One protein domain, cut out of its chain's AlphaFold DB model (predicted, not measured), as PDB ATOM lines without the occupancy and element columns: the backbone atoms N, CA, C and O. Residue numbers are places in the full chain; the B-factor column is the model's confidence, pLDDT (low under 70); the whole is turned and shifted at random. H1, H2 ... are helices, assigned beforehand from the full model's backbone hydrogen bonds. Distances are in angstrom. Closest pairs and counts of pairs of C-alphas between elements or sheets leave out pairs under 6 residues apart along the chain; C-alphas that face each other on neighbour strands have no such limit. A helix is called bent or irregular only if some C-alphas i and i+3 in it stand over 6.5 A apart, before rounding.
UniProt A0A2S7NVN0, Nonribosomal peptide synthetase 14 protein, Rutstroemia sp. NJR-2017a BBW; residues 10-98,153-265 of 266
ATOM      1  N   ASP A  10     -19.980  51.644 -12.311       81.69
ATOM      2  CA  ASP A  10     -18.669  51.061 -12.011       81.69
ATOM      3  C   ASP A  10     -18.445  50.910 -10.497       81.69
ATOM      4  O   ASP A  10     -17.828  49.950 -10.034       81.69
ATOM      5  N   SER A  11     -18.965  51.839  -9.686       85.88
ATOM      6  CA  SER A  11     -18.736  51.839  -8.233       85.88
ATOM      7  C   SER A  11     -19.399  50.653  -7.531       85.88
ATOM      8  O   SER A  11     -18.844  50.120  -6.568       85.88
ATOM      9  N   ILE A  12     -20.589  50.253  -7.984       87.56
ATOM     10  CA  ILE A  12     -21.350  49.136  -7.409       87.56
ATOM     11  C   ILE A  12     -20.651  47.820  -7.745       87.56
ATOM     12  O   ILE A  12     -20.415  46.998  -6.856       87.56
ATOM     13  N   GLU A  13     -20.252  47.642  -9.004       90.81
ATOM     14  CA  GLU A  13     -19.523  46.453  -9.446       90.81
ATOM     15  C   GLU A  13     -18.172  46.303  -8.737       90.81
ATOM     16  O   GLU A  13     -17.808  45.200  -8.316       90.81
ATOM     17  N   ILE A  14     -17.451  47.413  -8.535       92.31
ATOM     18  CA  ILE A  14     -16.208  47.432  -7.756       92.31
ATOM     19  C   ILE A  14     -16.463  46.933  -6.328       92.31
ATOM     20  O   ILE A  14     -15.721  46.071  -5.855       92.31
ATOM     21  N   CYS A  15     -17.524  47.401  -5.661       93.00
ATOM     22  CA  CYS A  15     -17.864  46.958  -4.305       93.00
ATOM     23  C   CYS A  15     -18.212  45.463  -4.258       93.00
ATOM     24  O   CYS A  15     -17.728  44.745  -3.384       93.00
ATOM     25  N   ILE A  16     -19.008  44.968  -5.213       93.88
ATOM     26  CA  ILE A  16     -19.361  43.541  -5.303       93.88
ATOM     27  C   ILE A  16     -18.102  42.687  -5.490       93.88
ATOM     28  O   ILE A  16     -17.932  41.673  -4.805       93.88
ATOM     29  N   ARG A  17     -17.186  43.107  -6.371       95.56
ATOM     30  CA  ARG A  17     -15.905  42.423  -6.586       95.56
ATOM     31  C   ARG A  17     -15.051  42.426  -5.319       95.56
ATOM     32  O   ARG A  17     -14.516  41.382  -4.960       95.56
ATOM     33  N   GLN A  18     -14.953  43.561  -4.625       96.31
ATOM     34  CA  GLN A  18     -14.198  43.682  -3.374       96.31
ATOM     35  C   GLN A  18     -14.764  42.798  -2.260       96.31
ATOM     36  O   GLN A  18     -14.000  42.127  -1.572       96.31
ATOM     37  N   LEU A  19     -16.088  42.756  -2.094       96.75
ATOM     38  CA  LEU A  19     -16.741  41.890  -1.108       96.75
ATOM     39  C   LEU A  19     -16.562  40.409  -1.452       96.75
ATOM     40  O   LEU A  19     -16.324  39.594  -0.563       96.75
ATOM     41  N   SER A  20     -16.634  40.059  -2.736       96.88
ATOM     42  CA  SER A  20     -16.411  38.687  -3.203       96.88
ATOM     43  C   SER A  20     -14.971  38.230  -2.951       96.88
ATOM     44  O   SER A  20     -14.761  37.146  -2.406       96.88
ATOM     45  N   ASP A  21     -13.988  39.071  -3.285       97.00
ATOM     46  CA  ASP A  21     -12.569  38.834  -2.993       97.00
ATOM     47  C   ASP A  21     -12.321  38.698  -1.485       97.00
ATOM     48  O   ASP A  21     -11.710  37.730  -1.027       97.00
ATOM     49  N   LEU A  22     -12.866  39.625  -0.694       97.19
ATOM     50  CA  LEU A  22     -12.766  39.600   0.759       97.19
ATOM     51  C   LEU A  22     -13.323  38.294   1.335       97.19
ATOM     52  O   LEU A  22     -12.679  37.652   2.164       97.19
ATOM     53  N   ASN A  23     -14.498  37.867   0.875       96.19
ATOM     54  CA  ASN A  23     -15.111  36.626   1.323       96.19
ATOM     55  C   ASN A  23     -14.264  35.394   0.955       96.19
ATOM     56  O   ASN A  23     -14.117  34.479   1.770       96.19
ATOM     57  N   ALA A  24     -13.666  35.382  -0.242       96.19
ATOM     58  CA  ALA A  24     -12.762  34.318  -0.673       96.19
ATOM     59  C   ALA A  24     -11.499  34.249   0.201       96.19
ATOM     60  O   ALA A  24     -11.084  33.153   0.580       96.19
ATOM     61  N   ARG A  25     -10.934  35.401   0.592       95.88
ATOM     62  CA  ARG A  25      -9.787  35.488   1.515       95.88
ATOM     63  C   ARG A  25     -10.132  35.092   2.950       95.88
ATOM     64  O   ARG A  25      -9.311  34.483   3.629       95.88
ATOM     65  N   LEU A  26     -11.355  35.356   3.408       95.19
ATOM     66  CA  LEU A  26     -11.801  35.006   4.762       95.19
ATOM     67  C   LEU A  26     -11.954  33.495   4.991       95.19
ATOM     68  O   LEU A  26     -11.811  33.025   6.119       95.19
ATOM     69  N   TYR A  27     -12.234  32.709   3.952       94.31
ATOM     70  CA  TYR A  27     -12.400  31.259   4.092       94.31
ATOM     71  C   TYR A  27     -11.139  30.511   4.579       94.31
ATOM     72  O   TYR A  27     -11.240  29.764   5.560       94.31
ATOM     73  N   PRO A  28      -9.947  30.677   3.969       93.88
ATOM     74  CA  PRO A  28      -8.728  30.055   4.484       93.88
ATOM     75  C   PRO A  28      -8.341  30.585   5.872       93.88
ATOM     76  O   PRO A  28      -7.847  29.809   6.689       93.88
ATOM     77  N   VAL A  29      -8.622  31.858   6.173       93.94
ATOM     78  CA  VAL A  29      -8.409  32.441   7.510       93.94
ATOM     79  C   VAL A  29      -9.264  31.736   8.556       93.94
ATOM     80  O   VAL A  29      -8.749  31.339   9.597       93.94
ATOM     81  N   TYR A  30     -10.541  31.505   8.255       94.19
ATOM     82  CA  TYR A  30     -11.445  30.746   9.114       94.19
ATOM     83  C   TYR A  30     -10.962  29.309   9.351       94.19
ATOM     84  O   TYR A  30     -10.918  28.847  10.488       94.19
ATOM     85  N   LYS A  31     -10.509  28.601   8.308       93.62
ATOM     86  CA  LYS A  31      -9.926  27.260   8.494       93.62
ATOM     87  C   LYS A  31      -8.692  27.277   9.391       93.62
ATOM     88  O   LYS A  31      -8.539  26.401  10.246       93.62
ATOM     89  N   ALA A  32      -7.815  28.260   9.197       90.38
ATOM     90  CA  ALA A  32      -6.635  28.426  10.031       90.38
ATOM     91  C   ALA A  32      -7.027  28.725  11.486       90.38
ATOM     92  O   ALA A  32      -6.485  28.097  12.390       90.38
ATOM     93  N   SER A  33      -8.012  29.599  11.722       89.88
ATOM     94  CA  SER A  33      -8.484  29.948  13.067       89.88
ATOM     95  C   SER A  33      -9.085  28.754  13.813       89.88
ATOM     96  O   SER A  33      -8.771  28.544  14.985       89.88
ATOM     97  N   CYS A  34      -9.849  27.899  13.124       89.50
ATOM     98  CA  CYS A  34     -10.305  26.621  13.676       89.50
ATOM     99  C   CYS A  34      -9.134  25.693  14.029       89.50
ATOM    100  O   CYS A  34      -9.094  25.153  15.132       89.50
ATOM    101  N   SER A  35      -8.157  25.559  13.127       88.62
ATOM    102  CA  SER A  35      -6.973  24.717  13.355       88.62
ATOM    103  C   SER A  35      -6.153  25.202  14.556       88.62
ATOM    104  O   SER A  35      -5.640  24.393  15.325       88.62
ATOM    105  N   PHE A  36      -6.058  26.521  14.761       82.31
ATOM    106  CA  PHE A  36      -5.405  27.098  15.937       82.31
ATOM    107  C   PHE A  36      -6.152  26.767  17.227       82.31
ATOM    108  O   PHE A  36      -5.527  26.323  18.189       82.31
ATOM    109  N   ALA A  37      -7.479  26.927  17.237       84.81
ATOM    110  CA  ALA A  37      -8.299  26.590  18.396       84.81
ATOM    111  C   ALA A  37      -8.203  25.097  18.763       84.81
ATOM    112  O   ALA A  37      -8.248  24.744  19.941       84.81
ATOM    113  N   GLU A  38      -8.045  24.209  17.780       86.12
ATOM    114  CA  GLU A  38      -7.785  22.786  18.019       86.12
ATOM    115  C   GLU A  38      -6.373  22.532  18.553       86.12
ATOM    116  O   GLU A  38      -6.221  21.858  19.570       86.12
ATOM    117  N   ALA A  39      -5.347  23.105  17.920       83.44
ATOM    118  CA  ALA A  39      -3.952  22.922  18.321       83.44
ATOM    119  C   ALA A  39      -3.692  23.379  19.763       83.44
ATOM    120  O   ALA A  39      -2.905  22.757  20.480       83.44
ATOM    121  N   GLN A  40      -4.382  24.430  20.203       81.12
ATOM    122  CA  GLN A  40      -4.252  24.961  21.554       81.12
ATOM    123  C   GLN A  40      -4.832  24.038  22.630       81.12
ATOM    124  O   GLN A  40      -4.325  24.026  23.748       81.12
ATOM    125  N   LYS A  41      -5.822  23.195  22.298       81.75
ATOM    126  CA  LYS A  41      -6.291  22.145  23.220       81.75
ATOM    127  C   LYS A  41      -5.183  21.142  23.543       81.75
ATOM    128  O   LYS A  41      -5.191  20.556  24.618       81.75
ATOM    129  N   SER A  42      -4.250  20.935  22.612       82.69
ATOM    130  CA  SER A  42      -3.121  20.012  22.772       82.69
ATOM    131  C   SER A  42      -1.850  20.684  23.299       82.69
ATOM    132  O   SER A  42      -1.056  20.024  23.963       82.69
ATOM    133  N   HIS A  43      -1.645  21.973  23.018       76.94
ATOM    134  CA  HIS A  43      -0.430  22.717  23.372       76.94
ATOM    135  C   HIS A  43      -0.791  24.038  24.048       76.94
ATOM    136  O   HIS A  43      -0.680  25.114  23.456       76.94
ATOM    137  N   SER A  44      -1.256  23.951  25.290       67.06
ATOM    138  CA  SER A  44      -1.651  25.137  26.034       67.06
ATOM    139  C   SER A  44      -0.428  25.863  26.597       67.06
ATOM    140  O   SER A  44       0.341  25.281  27.363       67.06
ATOM    141  N   GLY A  45      -0.224  27.119  26.195       62.94
ATOM    142  CA  GLY A  45       0.894  27.932  26.673       62.94
ATOM    143  C   GLY A  45       1.459  28.890  25.624       62.94
ATOM    144  O   GLY A  45       2.232  28.487  24.758       62.94
ATOM    145  N   ALA A  46       1.110  30.173  25.760       60.03
ATOM    146  CA  ALA A  46       1.795  31.376  25.255       60.03
ATOM    147  C   ALA A  46       2.035  31.545  23.738       60.03
ATOM    148  O   ALA A  46       2.474  32.618  23.314       60.03
ATOM    149  N   LEU A  47       1.742  30.547  22.901       62.88
ATOM    150  CA  LEU A  47       1.954  30.642  21.454       62.88
ATOM    151  C   LEU A  47       1.105  31.745  20.816       62.88
ATOM    152  O   LEU A  47       1.576  32.423  19.902       62.88
ATOM    153  N   PHE A  48      -0.125  31.942  21.291       68.88
ATOM    154  CA  PHE A  48      -1.069  32.828  20.627       68.88
ATOM    155  C   PHE A  48      -0.878  34.290  21.046       68.88
ATOM    156  O   PHE A  48      -0.855  35.165  20.180       68.88
ATOM    157  N   SER A  49      -0.655  34.581  22.330       67.06
ATOM    158  CA  SER A  49      -0.461  35.963  22.800       67.06
ATOM    159  C   SER A  49       0.796  36.634  22.228       67.06
ATOM    160  O   SER A  49       0.729  37.785  21.791       67.06
ATOM    161  N   ALA A  50       1.930  35.926  22.159       70.50
ATOM    162  CA  ALA A  50       3.177  36.475  21.623       70.50
ATOM    163  C   ALA A  50       3.104  36.697  20.105       70.50
ATOM    164  O   ALA A  50       3.478  37.767  19.621       70.50
ATOM    165  N   ALA A  51       2.575  35.713  19.372       73.38
ATOM    166  CA  ALA A  51       2.352  35.801  17.933       73.38
ATOM    167  C   ALA A  51       1.379  36.932  17.582       73.38
ATOM    168  O   ALA A  51       1.687  37.781  16.749       73.38
ATOM    169  N   THR A  52       0.228  36.988  18.259       73.56
ATOM    170  CA  THR A  52      -0.789  38.015  18.012       73.56
ATOM    171  C   THR A  52      -0.244  39.399  18.312       73.56
ATOM    172  O   THR A  52      -0.386  40.295  17.487       73.56
ATOM    173  N   PHE A  53       0.440  39.580  19.443       75.31
ATOM    174  CA  PHE A  53       1.017  40.873  19.787       75.31
ATOM    175  C   PHE A  53       2.065  41.340  18.774       75.31
ATOM    176  O   PHE A  53       2.043  42.501  18.385       75.31
ATOM    177  N   HIS A  54       2.930  40.442  18.295       79.44
ATOM    178  CA  HIS A  54       3.900  40.775  17.252       79.44
ATOM    179  C   HIS A  54       3.212  41.244  15.962       79.44
ATOM    180  O   HIS A  54       3.666  42.174  15.303       79.44
ATOM    181  N   ILE A  55       2.100  40.615  15.587       78.69
ATOM    182  CA  ILE A  55       1.326  41.037  14.417       78.69
ATOM    183  C   ILE A  55       0.731  42.425  14.640       78.69
ATOM    184  O   ILE A  55       0.723  43.230  13.714       78.69
ATOM    185  N   LEU A  56       0.251  42.717  15.853       76.94
ATOM    186  CA  LEU A  56      -0.275  44.038  16.187       76.94
ATOM    187  C   LEU A  56       0.795  45.117  16.092       76.94
ATOM    188  O   LEU A  56       0.540  46.151  15.485       76.94
ATOM    189  N   THR A  57       1.989  44.876  16.633       79.25
ATOM    190  CA  THR A  57       3.089  45.842  16.522       79.25
ATOM    191  C   THR A  57       3.466  46.065  15.063       79.25
ATOM    192  O   THR A  57       3.582  47.206  14.647       79.25
ATOM    193  N   THR A  58       3.519  45.018  14.235       79.69
ATOM    194  CA  THR A  58       3.797  45.162  12.795       79.69
ATOM    195  C   THR A  58       2.689  45.890  12.035       79.69
ATOM    196  O   THR A  58       2.986  46.703  11.164       79.69
ATOM    197  N   LEU A  59       1.417  45.628  12.352       73.25
ATOM    198  CA  LEU A  59       0.287  46.352  11.761       73.25
ATOM    199  C   LEU A  59       0.319  47.845  12.114       73.25
ATOM    200  O   LEU A  59      -0.152  48.657  11.323       73.25
ATOM    201  N   LEU A  60       0.863  48.197  13.281       77.06
ATOM    202  CA  LEU A  60       1.036  49.581  13.720       77.06
ATOM    203  C   LEU A  60       2.311  50.233  13.161       77.06
ATOM    204  O   LEU A  60       2.308  51.433  12.912       77.06
ATOM    205  N   GLU A  61       3.386  49.468  12.963       75.75
ATOM    206  CA  GLU A  61       4.703  49.976  12.545       75.75
ATOM    207  C   GLU A  61       4.898  50.034  11.019       75.75
ATOM    208  O   GLU A  61       5.929  50.520  10.558       75.75
ATOM    209  N   GLU A  62       3.933  49.553  10.226       59.62
ATOM    210  CA  GLU A  62       3.870  49.656   8.752       59.62
ATOM    211  C   GLU A  62       5.161  49.223   8.012       59.62
ATOM    212  O   GLU A  62       5.396  49.579   6.858       59.62
ATOM    213  N   SER A  63       6.029  48.436   8.661       50.53
ATOM    214  CA  SER A  63       7.364  48.121   8.151       50.53
ATOM    215  C   SER A  63       7.881  46.777   8.670       50.53
ATOM    216  O   SER A  63       8.494  46.694   9.725       50.53
ATOM    217  N   THR A  64       7.610  45.695   7.929       50.97
ATOM    218  CA  THR A  64       8.489  44.520   7.677       50.97
ATOM    219  C   THR A  64       7.677  43.298   7.206       50.97
ATOM    220  O   THR A  64       6.569  43.061   7.690       50.97
ATOM    221  N   PRO A  65       8.206  42.477   6.276       52.75
ATOM    222  CA  PRO A  65       7.583  41.212   5.896       52.75
ATOM    223  C   PRO A  65       7.849  40.145   6.967       52.75
ATOM    224  O   PRO A  65       8.986  39.717   7.162       52.75
ATOM    225  N   LEU A  66       6.793  39.707   7.658       50.78
ATOM    226  CA  LEU A  66       6.865  38.698   8.717       50.78
ATOM    227  C   LEU A  66       6.381  37.307   8.316       50.78
ATOM    228  O   LEU A  66       5.708  37.073   7.317       50.78
ATOM    229  N   GLN A  67       6.813  36.386   9.165       54.44
ATOM    230  CA  GLN A  67       6.803  34.936   9.086       54.44
ATOM    231  C   GLN A  67       5.408  34.327   8.843       54.44
ATOM    232  O   GLN A  67       4.451  34.569   9.576       54.44
ATOM    233  N   GLN A  68       5.346  33.426   7.859       59.38
ATOM    234  CA  GLN A  68       4.150  32.823   7.245       59.38
ATOM    235  C   GLN A  68       3.127  32.170   8.206       59.38
ATOM    236  O   GLN A  68       1.977  31.951   7.827       59.38
ATOM    237  N   LYS A  69       3.510  31.849   9.452       57.00
ATOM    238  CA  LYS A  69       2.646  31.153  10.431       57.00
ATOM    239  C   LYS A  69       1.562  32.042  11.052       57.00
ATOM    240  O   LYS A  69       0.593  31.523  11.589       57.00
ATOM    241  N   CYS A  70       1.710  33.360  10.957       71.31
ATOM    242  CA  CYS A  70       0.835  34.345  11.595       71.31
ATOM    243  C   CYS A  70      -0.099  35.070  10.614       71.31
ATOM    244  O   CYS A  70      -0.888  35.931  11.010       71.31
ATOM    245  N   ASN A  71      -0.045  34.699   9.334       84.62
ATOM    246  CA  ASN A  71      -0.737  35.413   8.266       84.62
ATOM    247  C   ASN A  71      -2.253  35.469   8.484       84.62
ATOM    248  O   ASN A  71      -2.856  36.492   8.200       84.62
ATOM    249  N   ALA A  72      -2.866  34.426   9.051       88.50
ATOM    250  CA  ALA A  72      -4.312  34.388   9.266       88.50
ATOM    251  C   ALA A  72      -4.813  35.472  10.237       88.50
ATOM    252  O   ALA A  72      -5.868  36.058  10.017       88.50
ATOM    253  N   ILE A  73      -4.062  35.766  11.300       88.56
ATOM    254  CA  ILE A  73      -4.457  36.781  12.285       88.56
ATOM    255  C   ILE A  73      -4.293  38.182  11.685       88.56
ATOM    256  O   ILE A  73      -5.212  38.992  11.766       88.56
ATOM    257  N   SER A  74      -3.162  38.448  11.019       89.19
ATOM    258  CA  SER A  74      -2.954  39.710  10.289       89.19
ATOM    259  C   SER A  74      -4.053  39.927   9.248       89.19
ATOM    260  O   SER A  74      -4.681  40.984   9.202       89.19
ATOM    261  N   GLU A  75      -4.364  38.879   8.488       92.81
ATOM    262  CA  GLU A  75      -5.419  38.887   7.486       92.81
ATOM    263  C   GLU A  75      -6.806  39.095   8.102       92.81
ATOM    264  O   GLU A  75      -7.625  39.782   7.510       92.81
ATOM    265  N   THR A  76      -7.070  38.591   9.313       93.75
ATOM    266  CA  THR A  76      -8.332  38.846  10.035       93.75
ATOM    267  C   THR A  76      -8.521  40.339  10.306       93.75
ATOM    268  O   THR A  76      -9.593  40.896  10.046       93.75
ATOM    269  N   PHE A  77      -7.478  41.008  10.804       92.69
ATOM    270  CA  PHE A  77      -7.519  42.441  11.088       92.69
ATOM    271  C   PHE A  77      -7.604  43.273   9.804       92.69
ATOM    272  O   PHE A  77      -8.438  44.177   9.712       92.69
ATOM    273  N   ASN A  78      -6.824  42.917   8.780       92.94
ATOM    274  CA  ASN A  78      -6.895  43.556   7.467       92.94
ATOM    275  C   ASN A  78      -8.278  43.390   6.835       92.94
ATOM    276  O   ASN A  78      -8.858  44.369   6.378       92.94
ATOM    277  N   ALA A  79      -8.847  42.185   6.871       95.38
ATOM    278  CA  ALA A  79     -10.179  41.898   6.359       95.38
ATOM    279  C   ALA A  79     -11.268  42.682   7.104       95.38
ATOM    280  O   ALA A  79     -12.191  43.198   6.476       95.38
ATOM    281  N   SER A  80     -11.135  42.835   8.425       96.19
ATOM    282  CA  SER A  80     -12.041  43.662   9.234       96.19
ATOM    283  C   SER A  80     -11.992  45.127   8.802       96.19
ATOM    284  O   SER A  80     -13.031  45.741   8.565       96.19
ATOM    285  N   ARG A  81     -10.783  45.677   8.620       94.50
ATOM    286  CA  ARG A  81     -10.583  47.044   8.120       94.50
ATOM    287  C   ARG A  81     -11.110  47.213   6.693       94.50
ATOM    288  O   ARG A  81     -11.754  48.216   6.402       94.50
ATOM    289  N   SER A  82     -10.871  46.243   5.810       96.06
ATOM    290  CA  SER A  82     -11.408  46.244   4.447       96.06
ATOM    291  C   SER A  82     -12.933  46.266   4.451       96.06
ATOM    292  O   SER A  82     -13.512  47.083   3.741       96.06
ATOM    293  N   LEU A  83     -13.582  45.429   5.269       97.12
ATOM    294  CA  LEU A  83     -15.041  45.401   5.359       97.12
ATOM    295  C   LEU A  83     -15.597  46.742   5.847       97.12
ATOM    296  O   LEU A  83     -16.498  47.280   5.213       97.12
ATOM    297  N   LEU A  84     -15.023  47.309   6.915       96.25
ATOM    298  CA  LEU A  84     -15.399  48.636   7.416       96.25
ATOM    299  C   LEU A  84     -15.311  49.705   6.327       96.25
ATOM    300  O   LEU A  84     -16.263  50.451   6.107       96.25
ATOM    301  N   ASN A  85     -14.190  49.746   5.606       95.88
ATOM    302  CA  ASN A  85     -13.983  50.713   4.535       95.88
ATOM    303  C   ASN A  85     -15.015  50.560   3.411       95.88
ATOM    304  O   ASN A  85     -15.549  51.566   2.952       95.88
ATOM    305  N   ILE A  86     -15.313  49.327   2.987       95.81
ATOM    306  CA  ILE A  86     -16.318  49.062   1.948       95.81
ATOM    307  C   ILE A  86     -17.700  49.528   2.421       95.81
ATOM    308  O   ILE A  86     -18.393  50.241   1.698       95.81
ATOM    309  N   VAL A  87     -18.090  49.181   3.650       94.75
ATOM    310  CA  VAL A  87     -19.395  49.562   4.210       94.75
ATOM    311  C   VAL A  87     -19.531  51.085   4.313       94.75
ATOM    312  O   VAL A  87     -20.554  51.636   3.910       94.75
ATOM    313  N   HIS A  88     -18.494  51.790   4.766       94.69
ATOM    314  CA  HIS A  88     -18.499  53.254   4.814       94.69
ATOM    315  C   HIS A  88     -18.545  53.905   3.427       94.69
ATOM    316  O   HIS A  88     -19.246  54.900   3.246       94.69
ATOM    317  N   GLN A  89     -17.843  53.351   2.432       93.75
ATOM    318  CA  GLN A  89     -17.931  53.831   1.049       93.75
ATOM    319  C   GLN A  89     -19.361  53.702   0.520       93.75
ATOM    320  O   GLN A  89     -19.912  54.670  -0.004       93.75
ATOM    321  N   LEU A  90     -19.999  52.550   0.740       92.44
ATOM    322  CA  LEU A  90     -21.387  52.316   0.344       92.44
ATOM    323  C   LEU A  90     -22.349  53.311   1.015       92.44
ATOM    324  O   LEU A  90     -23.179  53.908   0.333       92.44
ATOM    325  N   GLN A  91     -22.182  53.576   2.312       91.69
ATOM    326  CA  GLN A  91     -22.962  54.592   3.034       91.69
ATOM    327  C   GLN A  91     -22.759  56.009   2.475       91.69
ATOM    328  O   GLN A  91     -23.712  56.778   2.338       91.69
ATOM    329  N   ALA A  92     -21.526  56.373   2.114       90.69
ATOM    330  CA  ALA A  92     -21.244  57.674   1.514       90.69
ATOM    331  C   ALA A  92     -21.916  57.819   0.135       90.69
ATOM    332  O   ALA A  92     -22.461  58.881  -0.187       90.69
ATOM    333  N   THR A  93     -21.929  56.746  -0.665       88.56
ATOM    334  CA  THR A  93     -22.591  56.751  -1.978       88.56
ATOM    335  C   THR A  93     -24.114  56.865  -1.873       88.56
ATOM    336  O   THR A  93     -24.719  57.635  -2.627       88.56
ATOM    337  N   SER A  94     -24.743  56.192  -0.901       84.50
ATOM    338  CA  SER A  94     -26.197  56.256  -0.701       84.50
ATOM    339  C   SER A  94     -26.649  57.638  -0.215       84.50
ATOM    340  O   SER A  94     -27.614  58.200  -0.741       84.50
ATOM    341  N   ALA A  95     -25.897  58.253   0.704       83.75
ATOM    342  CA  ALA A  95     -26.176  59.596   1.209       83.75
ATOM    343  C   ALA A  95     -26.097  60.677   0.114       83.75
ATOM    344  O   ALA A  95     -26.903  61.612   0.100       83.75
ATOM    345  N   SER A  96     -25.154  60.546  -0.826       81.75
ATOM    346  CA  SER A  96     -25.034  61.448  -1.979       81.75
ATOM    347  C   SER A  96     -26.254  61.357  -2.905       81.75
ATOM    348  O   SER A  96     -26.788  62.381  -3.340       81.75
ATOM    349  N   SER A  97     -26.743  60.139  -3.155       78.81
ATOM    350  CA  SER A  97     -27.886  59.909  -4.043       78.81
ATOM    351  C   SER A  97     -29.181  60.529  -3.514       78.81
ATOM    352  O   SER A  97     -29.937  61.115  -4.289       78.81
ATOM    353  N   LYS A  98     -29.427  60.454  -2.198       77.94
ATOM    354  CA  LYS A  98     -30.644  61.006  -1.581       77.94
ATOM    355  C   LYS A  98     -30.740  62.527  -1.744       77.94
ATOM    356  O   LYS A  98     -31.775  63.036  -2.158       77.94
ATOM    357  N   HIS A 153     -28.924  44.673  -7.124       84.06
ATOM    358  CA  HIS A 153     -27.544  44.920  -6.696       84.06
ATOM    359  C   HIS A 153     -27.429  45.221  -5.199       84.06
ATOM    360  O   HIS A 153     -26.526  44.710  -4.536       84.06
ATOM    361  N   ASN A 154     -28.366  45.994  -4.643       85.81
ATOM    362  CA  ASN A 154     -28.385  46.307  -3.211       85.81
ATOM    363  C   ASN A 154     -28.561  45.046  -2.356       85.81
ATOM    364  O   ASN A 154     -27.925  44.915  -1.308       85.81
ATOM    365  N   LEU A 155     -29.368  44.093  -2.834       86.69
ATOM    366  CA  LEU A 155     -29.534  42.795  -2.188       86.69
ATOM    367  C   LEU A 155     -28.241  41.984  -2.217       86.69
ATOM    368  O   LEU A 155     -27.797  41.509  -1.172       86.69
ATOM    369  N   VAL A 156     -27.601  41.863  -3.384       90.81
ATOM    370  CA  VAL A 156     -26.326  41.138  -3.527       90.81
ATOM    371  C   VAL A 156     -25.257  41.720  -2.601       90.81
ATOM    372  O   VAL A 156     -24.555  40.970  -1.918       90.81
ATOM    373  N   ILE A 157     -25.160  43.048  -2.523       92.69
ATOM    374  CA  ILE A 157     -24.234  43.737  -1.620       92.69
ATOM    375  C   ILE A 157     -24.584  43.441  -0.159       92.69
ATOM    376  O   ILE A 157     -23.700  43.048   0.601       92.69
ATOM    377  N   GLY A 158     -25.857  43.565   0.230       91.06
ATOM    378  CA  GLY A 158     -26.313  43.272   1.591       91.06
ATOM    379  C   GLY A 158     -25.977  41.844   2.029       91.06
ATOM    380  O   GLY A 158     -25.386  41.647   3.092       91.06
ATOM    381  N   TYR A 159     -26.251  40.850   1.181       90.81
ATOM    382  CA  TYR A 159     -25.878  39.458   1.439       90.81
ATOM    383  C   TYR A 159     -24.369  39.264   1.547       90.81
ATOM    384  O   TYR A 159     -23.899  38.533   2.419       90.81
ATOM    385  N   SER A 160     -23.603  39.930   0.687       93.75
ATOM    386  CA  SER A 160     -22.147  39.816   0.680       93.75
ATOM    387  C   SER A 160     -21.523  40.435   1.937       93.75
ATOM    388  O   SER A 160     -20.634  39.824   2.533       93.75
ATOM    389  N   ILE A 161     -22.026  41.588   2.396       94.75
ATOM    390  CA  ILE A 161     -21.637  42.208   3.674       94.75
ATOM    391  C   ILE A 161     -21.956  41.262   4.828       94.75
ATOM    392  O   ILE A 161     -21.075  40.973   5.638       94.75
ATOM    393  N   LEU A 162     -23.186  40.740   4.884       92.50
ATOM    394  CA  LEU A 162     -23.616  39.851   5.962       92.50
ATOM    395  C   LEU A 162     -22.790  38.558   5.994       92.50
ATOM    396  O   LEU A 162     -22.389  38.110   7.065       92.50
ATOM    397  N   ALA A 163     -22.472  37.988   4.829       93.94
ATOM    398  CA  ALA A 163     -21.635  36.799   4.717       93.94
ATOM    399  C   ALA A 163     -20.197  37.049   5.200       93.94
ATOM    400  O   ALA A 163     -19.653  36.224   5.940       93.94
ATOM    401  N   CYS A 164     -19.588  38.179   4.816       96.56
ATOM    402  CA  CYS A 164     -18.259  38.568   5.296       96.56
ATOM    403  C   CYS A 164     -18.268  38.800   6.810       96.56
ATOM    404  O   CYS A 164     -17.395  38.303   7.521       96.56
ATOM    405  N   TYR A 165     -19.281  39.511   7.306       96.12
ATOM    406  CA  TYR A 165     -19.430  39.831   8.719       96.12
ATOM    407  C   TYR A 165     -19.623  38.576   9.576       96.12
ATOM    408  O   TYR A 165     -18.863  38.357  10.516       96.12
ATOM    409  N   ALA A 166     -20.545  37.687   9.201       94.62
ATOM    410  CA  ALA A 166     -20.758  36.414   9.889       94.62
ATOM    411  C   ALA A 166     -19.477  35.566   9.940       94.62
ATOM    412  O   ALA A 166     -19.157  34.960  10.964       94.62
ATOM    413  N   ARG A 167     -18.701  35.543   8.848       95.25
ATOM    414  CA  ARG A 167     -17.434  34.804   8.801       95.25
ATOM    415  C   ARG A 167     -16.374  35.413   9.712       95.25
ATOM    416  O   ARG A 167     -15.696  34.666  10.416       95.25
ATOM    417  N   LEU A 168     -16.267  36.740   9.745       96.38
ATOM    418  CA  LEU A 168     -15.406  37.451  10.692       96.38
ATOM    419  C   LEU A 168     -15.801  37.157  12.138       96.38
ATOM    420  O   LEU A 168     -14.921  36.862  12.941       96.38
ATOM    421  N   LEU A 169     -17.095  37.156  12.472       95.50
ATOM    422  CA  LEU A 169     -17.561  36.801  13.815       95.50
ATOM    423  C   LEU A 169     -17.126  35.387  14.210       95.50
ATOM    424  O   LEU A 169     -16.585  35.194  15.295       95.50
ATOM    425  N   HIS A 170     -17.271  34.402  13.322       94.88
ATOM    426  CA  HIS A 170     -16.787  33.049  13.594       94.88
ATOM    427  C   HIS A 170     -15.269  32.991  13.815       94.88
ATOM    428  O   HIS A 170     -14.812  32.293  14.724       94.88
ATOM    429  N   ILE A 171     -14.492  33.738  13.025       95.25
ATOM    430  CA  ILE A 171     -13.045  33.862  13.230       95.25
ATOM    431  C   ILE A 171     -12.774  34.467  14.613       95.25
ATOM    432  O   ILE A 171     -12.097  33.837  15.424       95.25
ATOM    433  N   TYR A 172     -13.359  35.618  14.945       94.56
ATOM    434  CA  TYR A 172     -13.170  36.264  16.245       94.56
ATOM    435  C   TYR A 172     -13.581  35.373  17.415       94.56
ATOM    436  O   TYR A 172     -12.833  35.283  18.384       94.56
ATOM    437  N   HIS A 173     -14.692  34.646  17.312       94.31
ATOM    438  CA  HIS A 173     -15.109  33.678  18.323       94.31
ATOM    439  C   HIS A 173     -14.015  32.628  18.594       94.31
ATOM    440  O   HIS A 173     -13.690  32.346  19.753       94.31
ATOM    441  N   THR A 174     -13.395  32.079  17.541       92.12
ATOM    442  CA  THR A 174     -12.276  31.132  17.704       92.12
ATOM    443  C   THR A 174     -11.040  31.784  18.327       92.12
ATOM    444  O   THR A 174     -10.446  31.193  19.227       92.12
ATOM    445  N   LEU A 175     -10.689  33.014  17.930       90.38
ATOM    446  CA  LEU A 175      -9.541  33.739  18.489       90.38
ATOM    447  C   LEU A 175      -9.757  34.111  19.962       90.38
ATOM    448  O   LEU A 175      -8.849  33.961  20.769       90.38
ATOM    449  N   ILE A 176     -10.955  34.556  20.344       91.50
ATOM    450  CA  ILE A 176     -11.285  34.910  21.734       91.50
ATOM    451  C   ILE A 176     -11.283  33.666  22.617       91.50
ATOM    452  O   ILE A 176     -10.734  33.695  23.714       91.50
ATOM    453  N   THR A 177     -11.843  32.557  22.124       90.25
ATOM    454  CA  THR A 177     -11.763  31.267  22.821       90.25
ATOM    455  C   THR A 177     -10.306  30.883  23.055       90.25
ATOM    456  O   THR A 177      -9.949  30.463  24.154       90.25
ATOM    457  N   ALA A 178      -9.454  31.096  22.052       87.62
ATOM    458  CA  ALA A 178      -8.036  30.832  22.180       87.62
ATOM    459  C   ALA A 178      -7.350  31.736  23.216       87.62
ATOM    460  O   ALA A 178      -6.668  31.262  24.122       87.62
ATOM    461  N   LEU A 179      -7.589  33.044  23.155       87.75
ATOM    462  CA  LEU A 179      -7.063  34.001  24.131       87.75
ATOM    463  C   LEU A 179      -7.516  33.679  25.560       87.75
ATOM    464  O   LEU A 179      -6.743  33.845  26.501       87.75
ATOM    465  N   HIS A 180      -8.739  33.172  25.728       88.38
ATOM    466  CA  HIS A 180      -9.256  32.752  27.025       88.38
ATOM    467  C   HIS A 180      -8.483  31.569  27.616       88.38
ATOM    468  O   HIS A 180      -8.189  31.563  28.814       88.38
ATOM    469  N   TYR A 181      -8.111  30.583  26.795       86.19
ATOM    470  CA  TYR A 181      -7.242  29.494  27.244       86.19
ATOM    471  C   TYR A 181      -5.865  30.007  27.672       86.19
ATOM    472  O   TYR A 181      -5.398  29.619  28.744       86.19
ATOM    473  N   ASP A 182      -5.259  30.913  26.901       84.56
ATOM    474  CA  ASP A 182      -3.961  31.513  27.238       84.56
ATOM    475  C   ASP A 182      -4.023  32.307  28.553       84.56
ATOM    476  O   ASP A 182      -3.169  32.125  29.421       84.56
ATOM    477  N   ALA A 183      -5.059  33.132  28.742       85.62
ATOM    478  CA  ALA A 183      -5.258  33.908  29.967       85.62
ATOM    479  C   ALA A 183      -5.464  33.009  31.195       85.62
ATOM    480  O   ALA A 183      -4.884  33.249  32.254       85.62
ATOM    481  N   SER A 184      -6.242  31.932  31.045       86.00
ATOM    482  CA  SER A 184      -6.480  30.965  32.124       86.00
ATOM    483  C   SER A 184      -5.196  30.236  32.539       86.00
ATOM    484  O   SER A 184      -4.994  29.969  33.720       86.00
ATOM    485  N   HIS A 185      -4.313  29.933  31.581       82.31
ATOM    486  CA  HIS A 185      -3.030  29.283  31.862       82.31
ATOM    487  C   HIS A 185      -2.022  30.233  32.504       82.31
ATOM    488  O   HIS A 185      -1.329  29.825  33.433       82.31
ATOM    489  N   ALA A 186      -1.958  31.489  32.053       78.12
ATOM    490  CA  ALA A 186      -1.066  32.494  32.630       78.12
ATOM    491  C   ALA A 186      -1.323  32.684  34.136       78.12
ATOM    492  O   ALA A 186      -0.384  32.680  34.929       78.12
ATOM    493  N   LYS A 187      -2.598  32.714  34.546       77.00
ATOM    494  CA  LYS A 187      -2.988  32.804  35.961       77.00
ATOM    495  C   LYS A 187      -2.566  31.622  36.827       77.00
ATOM    496  O   LYS A 187      -2.401  31.782  38.030       77.00
ATOM    497  N   GLY A 188      -2.422  30.434  36.247       74.94
ATOM    498  CA  GLY A 188      -2.051  29.237  37.002       74.94
ATOM    499  C   GLY A 188      -0.582  29.210  37.434       74.94
ATOM    500  O   GLY A 188      -0.226  28.389  38.276       74.94
ATOM    501  N   ILE A 189       0.270  30.063  36.851       69.38
ATOM    502  CA  ILE A 189       1.733  29.948  36.947       69.38
ATOM    503  C   ILE A 189       2.362  31.037  37.835       69.38
ATOM    504  O   ILE A 189       3.423  30.799  38.411       69.38
ATOM    505  N   GLU A 190       1.736  32.206  38.008       58.38
ATOM    506  CA  GLU A 190       2.374  33.356  38.672       58.38
ATOM    507  C   GLU A 190       1.766  33.688  40.049       58.38
ATOM    508  O   GLU A 190       0.592  34.012  40.180       58.38
ATOM    509  N   SER A 191       2.607  33.658  41.091       60.03
ATOM    510  CA  SER A 191       2.298  34.111  42.459       60.03
ATOM    511  C   SER A 191       2.748  35.557  42.730       60.03
ATOM    512  O   SER A 191       2.943  35.935  43.888       60.03
ATOM    513  N   ILE A 192       3.020  36.348  41.685       60.81
ATOM    514  CA  ILE A 192       3.597  37.696  41.797       60.81
ATOM    515  C   ILE A 192       2.511  38.737  41.472       60.81
ATOM    516  O   ILE A 192       1.857  38.619  40.444       60.81
ATOM    517  N   PRO A 193       2.322  39.780  42.302       64.69
ATOM    518  CA  PRO A 193       1.197  40.720  42.203       64.69
ATOM    519  C   PRO A 193       1.341  41.804  41.115       64.69
ATOM    520  O   PRO A 193       0.707  42.852  41.207       64.69
ATOM    521  N   SER A 194       2.213  41.627  40.121       70.75
ATOM    522  CA  SER A 194       2.418  42.607  39.042       70.75
ATOM    523  C   SER A 194       1.988  42.012  37.707       70.75
ATOM    524  O   SER A 194       2.372  40.876  37.438       70.75
ATOM    525  N   PRO A 195       1.251  42.762  36.864       75.81
ATOM    526  CA  PRO A 195       0.781  42.236  35.594       75.81
ATOM    527  C   PRO A 195       1.974  41.888  34.711       75.81
ATOM    528  O   PRO A 195       2.849  42.727  34.460       75.81
ATOM    529  N   SER A 196       2.034  40.641  34.255       82.25
ATOM    530  CA  SER A 196       3.126  40.206  33.395       82.25
ATOM    531  C   SER A 196       3.001  40.839  32.010       82.25
ATOM    532  O   SER A 196       1.927  41.239  31.554       82.25
ATOM    533  N   LEU A 197       4.118  40.930  31.283       80.69
ATOM    534  CA  LEU A 197       4.104  41.430  29.905       80.69
ATOM    535  C   LEU A 197       3.114  40.639  29.030       80.69
ATOM    536  O   LEU A 197       2.487  41.210  28.145       80.69
ATOM    537  N   ALA A 198       2.955  39.336  29.279       78.94
ATOM    538  CA  ALA A 198       1.991  38.497  28.574       78.94
ATOM    539  C   ALA A 198       0.539  38.936  28.830       78.94
ATOM    540  O   ALA A 198      -0.254  38.990  27.891       78.94
ATOM    541  N   GLU A 199       0.212  39.312  30.065       82.06
ATOM    542  CA  GLU A 199      -1.103  39.823  30.446       82.06
ATOM    543  C   GLU A 199      -1.406  41.173  29.785       82.06
ATOM    544  O   GLU A 199      -2.452  41.330  29.158       82.06
ATOM    545  N   LEU A 200      -0.454  42.113  29.801       84.81
ATOM    546  CA  LEU A 200      -0.604  43.400  29.105       84.81
ATOM    547  C   LEU A 200      -0.843  43.217  27.600       84.81
ATOM    548  O   LEU A 200      -1.684  43.895  27.009       84.81
ATOM    549  N   ARG A 201      -0.135  42.270  26.973       83.19
ATOM    550  CA  ARG A 201      -0.335  41.926  25.558       83.19
ATOM    551  C   ARG A 201      -1.736  41.376  25.307       83.19
ATOM    552  O   ARG A 201      -2.381  41.805  24.355       83.19
ATOM    553  N   LEU A 202      -2.218  40.468  26.156       84.56
ATOM    554  CA  LEU A 202      -3.576  39.926  26.064       84.56
ATOM    555  C   LEU A 202      -4.628  41.032  26.193       84.56
ATOM    556  O   LEU A 202      -5.537  41.094  25.369       84.56
ATOM    557  N   ILE A 203      -4.470  41.943  27.158       88.12
ATOM    558  CA  ILE A 203      -5.375  43.085  27.351       88.12
ATOM    559  C   ILE A 203      -5.459  43.930  26.075       88.12
ATOM    560  O   ILE A 203      -6.560  44.215  25.605       88.12
ATOM    561  N   LEU A 204      -4.318  44.283  25.475       87.81
ATOM    562  CA  LEU A 204      -4.282  45.079  24.244       87.81
ATOM    563  C   LEU A 204      -4.959  44.364  23.066       87.81
ATOM    564  O   LEU A 204      -5.727  44.981  22.327       87.81
ATOM    565  N   VAL A 205      -4.724  43.059  22.912       87.69
ATOM    566  CA  VAL A 205      -5.367  42.250  21.867       87.69
ATOM    567  C   VAL A 205      -6.885  42.227  22.054       87.69
ATOM    568  O   VAL A 205      -7.627  42.452  21.098       87.69
ATOM    569  N   VAL A 206      -7.363  41.995  23.278       89.50
ATOM    570  CA  VAL A 206      -8.800  41.950  23.592       89.50
ATOM    571  C   VAL A 206      -9.457  43.308  23.356       89.50
ATOM    572  O   VAL A 206     -10.539  43.370  22.768       89.50
ATOM    573  N   GLN A 207      -8.802  44.402  23.748       90.88
ATOM    574  CA  GLN A 207      -9.288  45.759  23.493       90.88
ATOM    575  C   GLN A 207      -9.414  46.048  21.997       90.88
ATOM    576  O   GLN A 207     -10.446  46.556  21.559       90.88
ATOM    577  N   LEU A 208      -8.408  45.678  21.200       89.25
ATOM    578  CA  LEU A 208      -8.455  45.866  19.754       89.25
ATOM    579  C   LEU A 208      -9.575  45.047  19.100       89.25
ATOM    580  O   LEU A 208     -10.326  45.584  18.288       89.25
ATOM    581  N   ILE A 209      -9.709  43.767  19.464       91.75
ATOM    582  CA  ILE A 209     -10.786  42.901  18.962       91.75
ATOM    583  C   ILE A 209     -12.148  43.518  19.290       91.75
ATOM    584  O   ILE A 209     -13.005  43.622  18.415       91.75
ATOM    585  N   SER A 210     -12.326  43.988  20.526       93.25
ATOM    586  CA  SER A 210     -13.563  44.635  20.976       93.25
ATOM    587  C   SER A 210     -13.869  45.893  20.165       93.25
ATOM    588  O   SER A 210     -15.001  46.091  19.728       93.25
ATOM    589  N   HIS A 211     -12.857  46.731  19.929       93.94
ATOM    590  CA  HIS A 211     -12.997  47.955  19.146       93.94
ATOM    591  C   HIS A 211     -13.419  47.664  17.699       93.94
ATOM    592  O   HIS A 211     -14.379  48.257  17.209       93.94
ATOM    593  N   LEU A 212     -12.759  46.710  17.035       92.81
ATOM    594  CA  LEU A 212     -13.077  46.332  15.656       92.81
ATOM    595  C   LEU A 212     -14.463  45.701  15.528       92.81
ATOM    596  O   LEU A 212     -15.200  46.037  14.605       92.81
ATOM    597  N   LEU A 213     -14.839  44.817  16.454       93.62
ATOM    598  CA  LEU A 213     -16.163  44.195  16.460       93.62
ATOM    599  C   LEU A 213     -17.280  45.220  16.659       93.62
ATOM    600  O   LEU A 213     -18.294  45.147  15.966       93.62
ATOM    601  N   ASN A 214     -17.087  46.185  17.563       94.75
ATOM    602  CA  ASN A 214     -18.054  47.259  17.777       94.75
ATOM    603  C   ASN A 214     -18.194  48.133  16.529       94.75
ATOM    604  O   ASN A 214     -19.315  48.339  16.069       94.75
ATOM    605  N   GLY A 215     -17.076  48.556  15.930       94.94
ATOM    606  CA  GLY A 215     -17.099  49.328  14.688       94.94
ATOM    607  C   GLY A 215     -17.782  48.572  13.546       94.94
ATOM    608  O   GLY A 215     -18.594  49.144  12.826       94.94
ATOM    609  N   LEU A 216     -17.505  47.270  13.397       94.75
ATOM    610  CA  LEU A 216     -18.141  46.433  12.375       94.75
ATOM    611  C   LEU A 216     -19.650  46.339  12.590       94.75
ATOM    612  O   LEU A 216     -20.409  46.534  11.645       94.75
ATOM    613  N   ARG A 217     -20.083  46.079  13.828       94.62
ATOM    614  CA  ARG A 217     -21.504  46.004  14.183       94.62
ATOM    615  C   ARG A 217     -22.221  47.316  13.871       94.62
ATOM    616  O   ARG A 217     -23.271  47.300  13.237       94.62
ATOM    617  N   GLU A 218     -21.648  48.445  14.283       95.25
ATOM    618  CA  GLU A 218     -22.212  49.777  14.045       95.25
ATOM    619  C   GLU A 218     -22.299  50.098  12.549       95.25
ATOM    620  O   GLU A 218     -23.350  50.526  12.073       95.25
ATOM    621  N   ALA A 219     -21.234  49.833  11.789       94.44
ATOM    622  CA  ALA A 219     -21.210  50.068  10.350       94.44
ATOM    623  C   ALA A 219     -22.239  49.196   9.612       94.44
ATOM    624  O   ALA A 219     -22.979  49.695   8.764       94.44
ATOM    625  N   VAL A 220     -22.325  47.907   9.950       92.81
ATOM    626  CA  VAL A 220     -23.286  46.976   9.343       92.81
ATOM    627  C   VAL A 220     -24.722  47.380   9.684       92.81
ATOM    628  O   VAL A 220     -25.554  47.469   8.782       92.81
ATOM    629  N   ALA A 221     -25.013  47.705  10.947       91.50
ATOM    630  CA  ALA A 221     -26.336  48.165  11.368       91.50
ATOM    631  C   ALA A 221     -26.748  49.464  10.655       91.50
ATOM    632  O   ALA A 221     -27.856  49.560  10.129       91.50
ATOM    633  N   ALA A 222     -25.836  50.437  10.569       91.88
ATOM    634  CA  ALA A 222     -26.072  51.686   9.854       91.88
ATOM    635  C   ALA A 222     -26.331  51.452   8.358       91.88
ATOM    636  O   ALA A 222     -27.236  52.060   7.793       91.88
ATOM    637  N   TYR A 223     -25.599  50.532   7.718       91.38
ATOM    638  CA  TYR A 223     -25.852  50.167   6.324       91.38
ATOM    639  C   TYR A 223     -27.265  49.606   6.134       91.38
ATOM    640  O   TYR A 223     -28.006  50.115   5.297       91.38
ATOM    641  N   PHE A 224     -27.669  48.616   6.934       88.38
ATOM    642  CA  PHE A 224     -28.994  48.013   6.789       88.38
ATOM    643  C   PHE A 224     -30.134  48.989   7.104       88.38
ATOM    644  O   PHE A 224     -31.125  48.976   6.385       88.38
ATOM    645  N   SER A 225     -29.943  49.925   8.040       89.19
ATOM    646  CA  SER A 225     -30.929  50.988   8.313       89.19
ATOM    647  C   SER A 225     -31.189  51.925   7.124       89.19
ATOM    648  O   SER A 225     -32.214  52.600   7.063       89.19
ATOM    649  N   HIS A 226     -30.253  51.995   6.172       84.88
ATOM    650  CA  HIS A 226     -30.406  52.774   4.944       84.88
ATOM    651  C   HIS A 226     -31.027  51.973   3.799       84.88
ATOM    652  O   HIS A 226     -31.509  52.576   2.843       84.88
ATOM    653  N   VAL A 227     -30.989  50.642   3.877       80.44
ATOM    654  CA  VAL A 227     -31.483  49.733   2.833       80.44
ATOM    655  C   VAL A 227     -32.964  49.381   3.039       80.44
ATOM    656  O   VAL A 227     -33.565  48.805   2.139       80.44
ATOM    657  N   ASP A 228     -33.576  49.803   4.153       62.94
ATOM    658  CA  ASP A 228     -34.987  49.589   4.533       62.94
ATOM    659  C   ASP A 228     -36.044  50.283   3.629       62.94
ATOM    660  O   ASP A 228     -37.185  50.498   4.045       62.94
ATOM    661  N   ASP A 229     -35.721  50.602   2.370       64.69
ATOM    662  CA  ASP A 229     -36.761  50.764   1.343       64.69
ATOM    663  C   ASP A 229     -37.522  49.427   1.207       64.69
ATOM    664  O   ASP A 229     -36.919  48.377   1.445       64.69
ATOM    665  N   PRO A 230     -38.827  49.416   0.866       54.16
ATOM    666  CA  PRO A 230     -39.690  48.239   0.979       54.16
ATOM    667  C   PRO A 230     -39.296  47.157  -0.035       54.16
ATOM    668  O   PRO A 230     -39.892  47.002  -1.100       54.16
ATOM    669  N   LEU A 231     -38.257  46.406   0.310       60.69
ATOM    670  CA  LEU A 231     -37.842  45.184  -0.343       60.69
ATOM    671  C   LEU A 231     -38.916  44.120  -0.125       60.69
ATOM    672  O   LEU A 231     -39.655  44.136   0.861       60.69
ATOM    673  N   ASP A 232     -38.980  43.184  -1.067       65.81
ATOM    674  CA  ASP A 232     -39.915  42.065  -1.047       65.81
ATOM    675  C   ASP A 232     -39.915  41.373   0.341       65.81
ATOM    676  O   ASP A 232     -38.851  40.958   0.825       65.81
ATOM    677  N   PRO A 233     -41.081  41.228   0.999       62.97
ATOM    678  CA  PRO A 233     -41.198  40.603   2.320       62.97
ATOM    679  C   PRO A 233     -40.611  39.183   2.386       62.97
ATOM    680  O   PRO A 233     -40.194  38.734   3.455       62.97
ATOM    681  N   SER A 234     -40.509  38.488   1.251       66.75
ATOM    682  CA  SER A 234     -39.874  37.169   1.146       66.75
ATOM    683  C   SER A 234     -38.367  37.221   1.430       66.75
ATOM    684  O   SER A 234     -37.811  36.330   2.075       66.75
ATOM    685  N   VAL A 235     -37.704  38.296   0.998       65.19
ATOM    686  CA  VAL A 235     -36.266  38.531   1.198       65.19
ATOM    687  C   VAL A 235     -35.984  38.927   2.648       65.19
ATOM    688  O   VAL A 235     -35.017  38.453   3.250       65.19
ATOM    689  N   LEU A 236     -36.879  39.712   3.255       64.44
ATOM    690  CA  LEU A 236     -36.810  40.065   4.675       64.44
ATOM    691  C   LEU A 236     -36.888  38.827   5.582       64.44
ATOM    692  O   LEU A 236     -36.146  38.740   6.560       64.44
ATOM    693  N   LEU A 237     -37.719  37.837   5.236       68.69
ATOM    694  CA  LEU A 237     -37.853  36.599   6.013       68.69
ATOM    695  C   LEU A 237     -36.573  35.750   6.004       68.69
ATOM    696  O   LEU A 237     -36.131  35.281   7.055       68.69
ATOM    697  N   ALA A 238     -35.954  35.572   4.832       69.62
ATOM    698  CA  ALA A 238     -34.689  34.844   4.715       69.62
ATOM    699  C   ALA A 238     -33.558  35.558   5.479       69.62
ATOM    700  O   ALA A 238     -32.750  34.918   6.162       69.62
ATOM    701  N   ASN A 239     -33.550  36.892   5.436       69.62
ATOM    702  CA  ASN A 239     -32.594  37.711   6.175       69.62
ATOM    703  C   ASN A 239     -32.791  37.595   7.683       69.62
ATOM    704  O   ASN A 239     -31.810  37.521   8.413       69.62
ATOM    705  N   GLN A 240     -34.032  37.504   8.161       76.81
ATOM    706  CA  GLN A 240     -34.331  37.451   9.589       76.81
ATOM    707  C   GLN A 240     -33.692  36.239  10.283       76.81
ATOM    708  O   GLN A 240     -33.141  36.375  11.375       76.81
ATOM    709  N   ALA A 241     -33.717  35.061   9.652       79.75
ATOM    710  CA  ALA A 241     -33.091  33.864  10.214       79.75
ATOM    711  C   ALA A 241     -31.561  33.999  10.285       79.75
ATOM    712  O   ALA A 241     -30.962  33.714  11.324       79.75
ATOM    713  N   SER A 242     -30.932  34.488   9.211       81.19
ATOM    714  CA  SER A 242     -29.483  34.723   9.180       81.19
ATOM    715  C   SER A 242     -29.064  35.797  10.184       81.19
ATOM    716  O   SER A 242     -28.095  35.607  10.916       81.19
ATOM    717  N   LEU A 243     -29.813  36.899  10.266       82.62
ATOM    718  CA  LEU A 243     -29.586  37.985  11.217       82.62
ATOM    719  C   LEU A 243     -29.741  37.506  12.659       82.62
ATOM    720  O   LEU A 243     -28.948  37.891  13.508       82.62
ATOM    721  N   LYS A 244     -30.700  36.619  12.942       87.19
ATOM    722  CA  LYS A 244     -30.856  36.023  14.273       87.19
ATOM    723  C   LYS A 244     -29.654  35.161  14.655       87.19
ATOM    724  O   LYS A 244     -29.167  35.271  15.775       87.19
ATOM    725  N   THR A 245     -29.155  34.329  13.742       88.44
ATOM    726  CA  THR A 245     -27.942  33.532  13.992       88.44
ATOM    727  C   THR A 245     -26.724  34.426  14.219       88.44
ATOM    728  O   THR A 245     -25.966  34.189  15.155       88.44
ATOM    729  N   VAL A 246     -26.565  35.476  13.406       87.81
ATOM    730  CA  VAL A 246     -25.494  36.472  13.559       87.81
ATOM    731  C   VAL A 246     -25.608  37.199  14.900       87.81
ATOM    732  O   VAL A 246     -24.631  37.261  15.634       87.81
ATOM    733  N   SER A 247     -26.806  37.645  15.277       89.62
ATOM    734  CA  SER A 247     -27.065  38.327  16.548       89.62
ATOM    735  C   SER A 247     -26.773  37.436  17.759       89.62
ATOM    736  O   SER A 247     -26.116  37.873  18.699       89.62
ATOM    737  N   ASN A 248     -27.182  36.165  17.725       92.06
ATOM    738  CA  ASN A 248     -26.848  35.215  18.788       92.06
ATOM    739  C   ASN A 248     -25.328  35.024  18.920       92.06
ATOM    740  O   ASN A 248     -24.812  34.959  20.033       92.06
ATOM    741  N   LEU A 249     -24.616  34.947  17.790       91.06
ATOM    742  CA  LEU A 249     -23.159  34.824  17.770       91.06
ATOM    743  C   LEU A 249     -22.470  36.090  18.302       91.06
ATOM    744  O   LEU A 249     -21.489  35.984  19.029       91.06
ATOM    745  N   GLU A 250     -22.983  37.280  17.981       89.38
ATOM    746  CA  GLU A 250     -22.494  38.536  18.555       89.38
ATOM    747  C   GLU A 250     -22.631  38.555  20.076       89.38
ATOM    748  O   GLU A 250     -21.675  38.913  20.760       89.38
ATOM    749  N   VAL A 251     -23.795  38.164  20.605       93.06
ATOM    750  CA  VAL A 251     -24.038  38.118  22.054       93.06
ATOM    751  C   VAL A 251     -23.048  37.171  22.732       93.06
ATOM    752  O   VAL A 251     -22.378  37.582  23.676       93.06
ATOM    753  N   ASP A 252     -22.869  35.958  22.205       93.44
ATOM    754  CA  ASP A 252     -21.906  34.991  22.752       93.44
ATOM    755  C   ASP A 252     -20.459  35.521  22.721       93.44
ATOM    756  O   ASP A 252     -19.718  35.406  23.699       93.44
ATOM    757  N   ILE A 253     -20.055  36.173  21.626       90.56
ATOM    758  CA  ILE A 253     -18.735  36.805  21.510       90.56
ATOM    759  C   ILE A 253     -18.553  37.910  22.559       90.56
ATOM    760  O   ILE A 253     -17.499  37.980  23.193       90.56
ATOM    761  N   GLN A 254     -19.558  38.763  22.760       92.50
ATOM    762  CA  GLN A 254     -19.508  39.848  23.744       92.50
ATOM    763  C   GLN A 254     -19.443  39.309  25.175       92.50
ATOM    764  O   GLN A 254     -18.635  39.786  25.975       92.50
ATOM    765  N   ASP A 255     -20.216  38.267  25.481       92.94
ATOM    766  CA  ASP A 255     -20.171  37.590  26.775       92.94
ATOM    767  C   ASP A 255     -18.784  36.990  27.037       92.94
ATOM    768  O   ASP A 255     -18.225  37.166  28.123       92.94
ATOM    769  N   LYS A 256     -18.163  36.362  26.030       90.44
ATOM    770  CA  LYS A 256     -16.793  35.831  26.131       90.44
ATOM    771  C   LYS A 256     -15.737  36.918  26.303       90.44
ATOM    772  O   LYS A 256     -14.814  36.736  27.094       90.44
ATOM    773  N   ILE A 257     -15.855  38.047  25.602       90.56
ATOM    774  CA  ILE A 257     -14.963  39.204  25.785       90.56
ATOM    775  C   ILE A 257     -15.078  39.741  27.211       90.56
ATOM    776  O   ILE A 257     -14.060  40.051  27.835       90.56
ATOM    777  N   LYS A 258     -16.302  39.829  27.741       92.75
ATOM    778  CA  LYS A 258     -16.549  40.274  29.113       92.75
ATOM    779  C   LYS A 258     -15.915  39.321  30.125       92.75
ATOM    780  O   LYS A 258     -15.147  39.782  30.964       92.75
ATOM    781  N   GLN A 259     -16.150  38.016  29.987       90.69
ATOM    782  CA  GLN A 259     -15.525  36.986  30.827       90.69
ATOM    783  C   GLN A 259     -13.996  37.073  30.771       90.69
ATOM    784  O   GLN A 259     -13.337  37.123  31.804       90.69
ATOM    785  N   LEU A 260     -13.418  37.178  29.571       88.25
ATOM    786  CA  LEU A 260     -11.973  37.310  29.392       88.25
ATOM    787  C   LEU A 260     -11.416  38.585  30.041       88.25
ATOM    788  O   LEU A 260     -10.348  38.558  30.642       88.25
ATOM    789  N   SER A 261     -12.147  39.695  29.964       88.94
ATOM    790  CA  SER A 261     -11.755  40.958  30.599       88.94
ATOM    791  C   SER A 261     -11.825  40.900  32.127       88.94
ATOM    792  O   SER A 261     -11.039  41.564  32.797       88.94
ATOM    793  N   GLU A 262     -12.763  40.134  32.686       90.31
ATOM    794  CA  GLU A 262     -12.849  39.863  34.126       90.31
ATOM    795  C   GLU A 262     -11.698  38.962  34.579       90.31
ATOM    796  O   GLU A 262     -11.061  39.245  35.594       90.31
ATOM    797  N   VAL A 263     -11.366  37.939  33.780       87.75
ATOM    798  CA  VAL A 263     -10.171  37.122  33.994       87.75
ATOM    799  C   VAL A 263      -8.940  38.026  33.992       87.75
ATOM    800  O   VAL A 263      -8.248  38.060  34.988       87.75
ATOM    801  N   LEU A 264      -8.694  38.852  32.983       85.38
ATOM    802  CA  LEU A 264      -7.491  39.705  32.928       85.38
ATOM    803  C   LEU A 264      -7.433  40.846  33.969       85.38
ATOM    804  O   LEU A 264      -6.478  41.613  33.972       85.38
ATOM    805  N   ARG A 265      -8.463  41.034  34.805       85.19
ATOM    806  CA  ARG A 265      -8.489  42.075  35.851       85.19
ATOM    807  C   ARG A 265      -8.264  41.527  37.259       85.19
ATOM    808  O   ARG A 265      -7.887  42.297  38.141       85.19
TER     809      ARG A 265
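AT A GLANCE: This is residues 10 to 98 and 153 to 265 of the 266 residues of the protein "Nonribosomal peptide synthetase 14 protein" of Rutstroemia sp. NJR-2017a BBW (UniProt A0A2S7NVN0). Long helices H1, H3, H4, H5 and H6 form an elongated up-and-down bundle, each running against the one before; H4 is in the middle and short H2 crosses near one end. The printed part has 202 residues, six named helices in order H1 to H6, no named strand: all helix, compact, radius of gyration of the C-alphas 18.5 A, spans 61 by 36 by 28 A.

HOW THE PARTS SIT: The hub H4, residues 153 to 187, touches H1, residues 10 to 42; closest C-alphas, Ile 171 and Tyr 30, 5.4 A. H4 touches H6, residues 233 to 263; closest C-alphas, His 173 and Ile 253, 5.8 A. H5, residues 197 to 227, forms hairpins with H4 and H6. Residues 212 to 226 of H5 alone touch H3, residues 68 to 98; closest C-alphas, Leu 216 and Leu 84, 6.1 A. H2, residues 47 to 61, touches H5's residues 198 to 205 alone, at a steep tilt of 65 degrees; closest C-alphas, Ser 49 and Leu 202, 6.0 A. Every O i to N i+4 pair is within hydrogen-bond range in H2, H4 and H5; 25 of 29 in H1, 25 of 27 in H3 and H6.

IN THESE COORDINATES: H4 spans 50.7 A, H1 49.1 A. H1 begins at C-alpha 10 (-18.669, 51.061, -12.011); H6 ends at C-alpha 263 (-10.171, 37.122, 33.994). H3 is irregular: C-alphas 69 and 72 are 7.8 A apart.

THE WHOLE: Residues 99 to 152 are cut out, C-alphas 98 and 153 being 17.2 A apart. Residues 44 to 49, 62 to 69, 189 to 193 and 228 to 239 have pLDDT under 70.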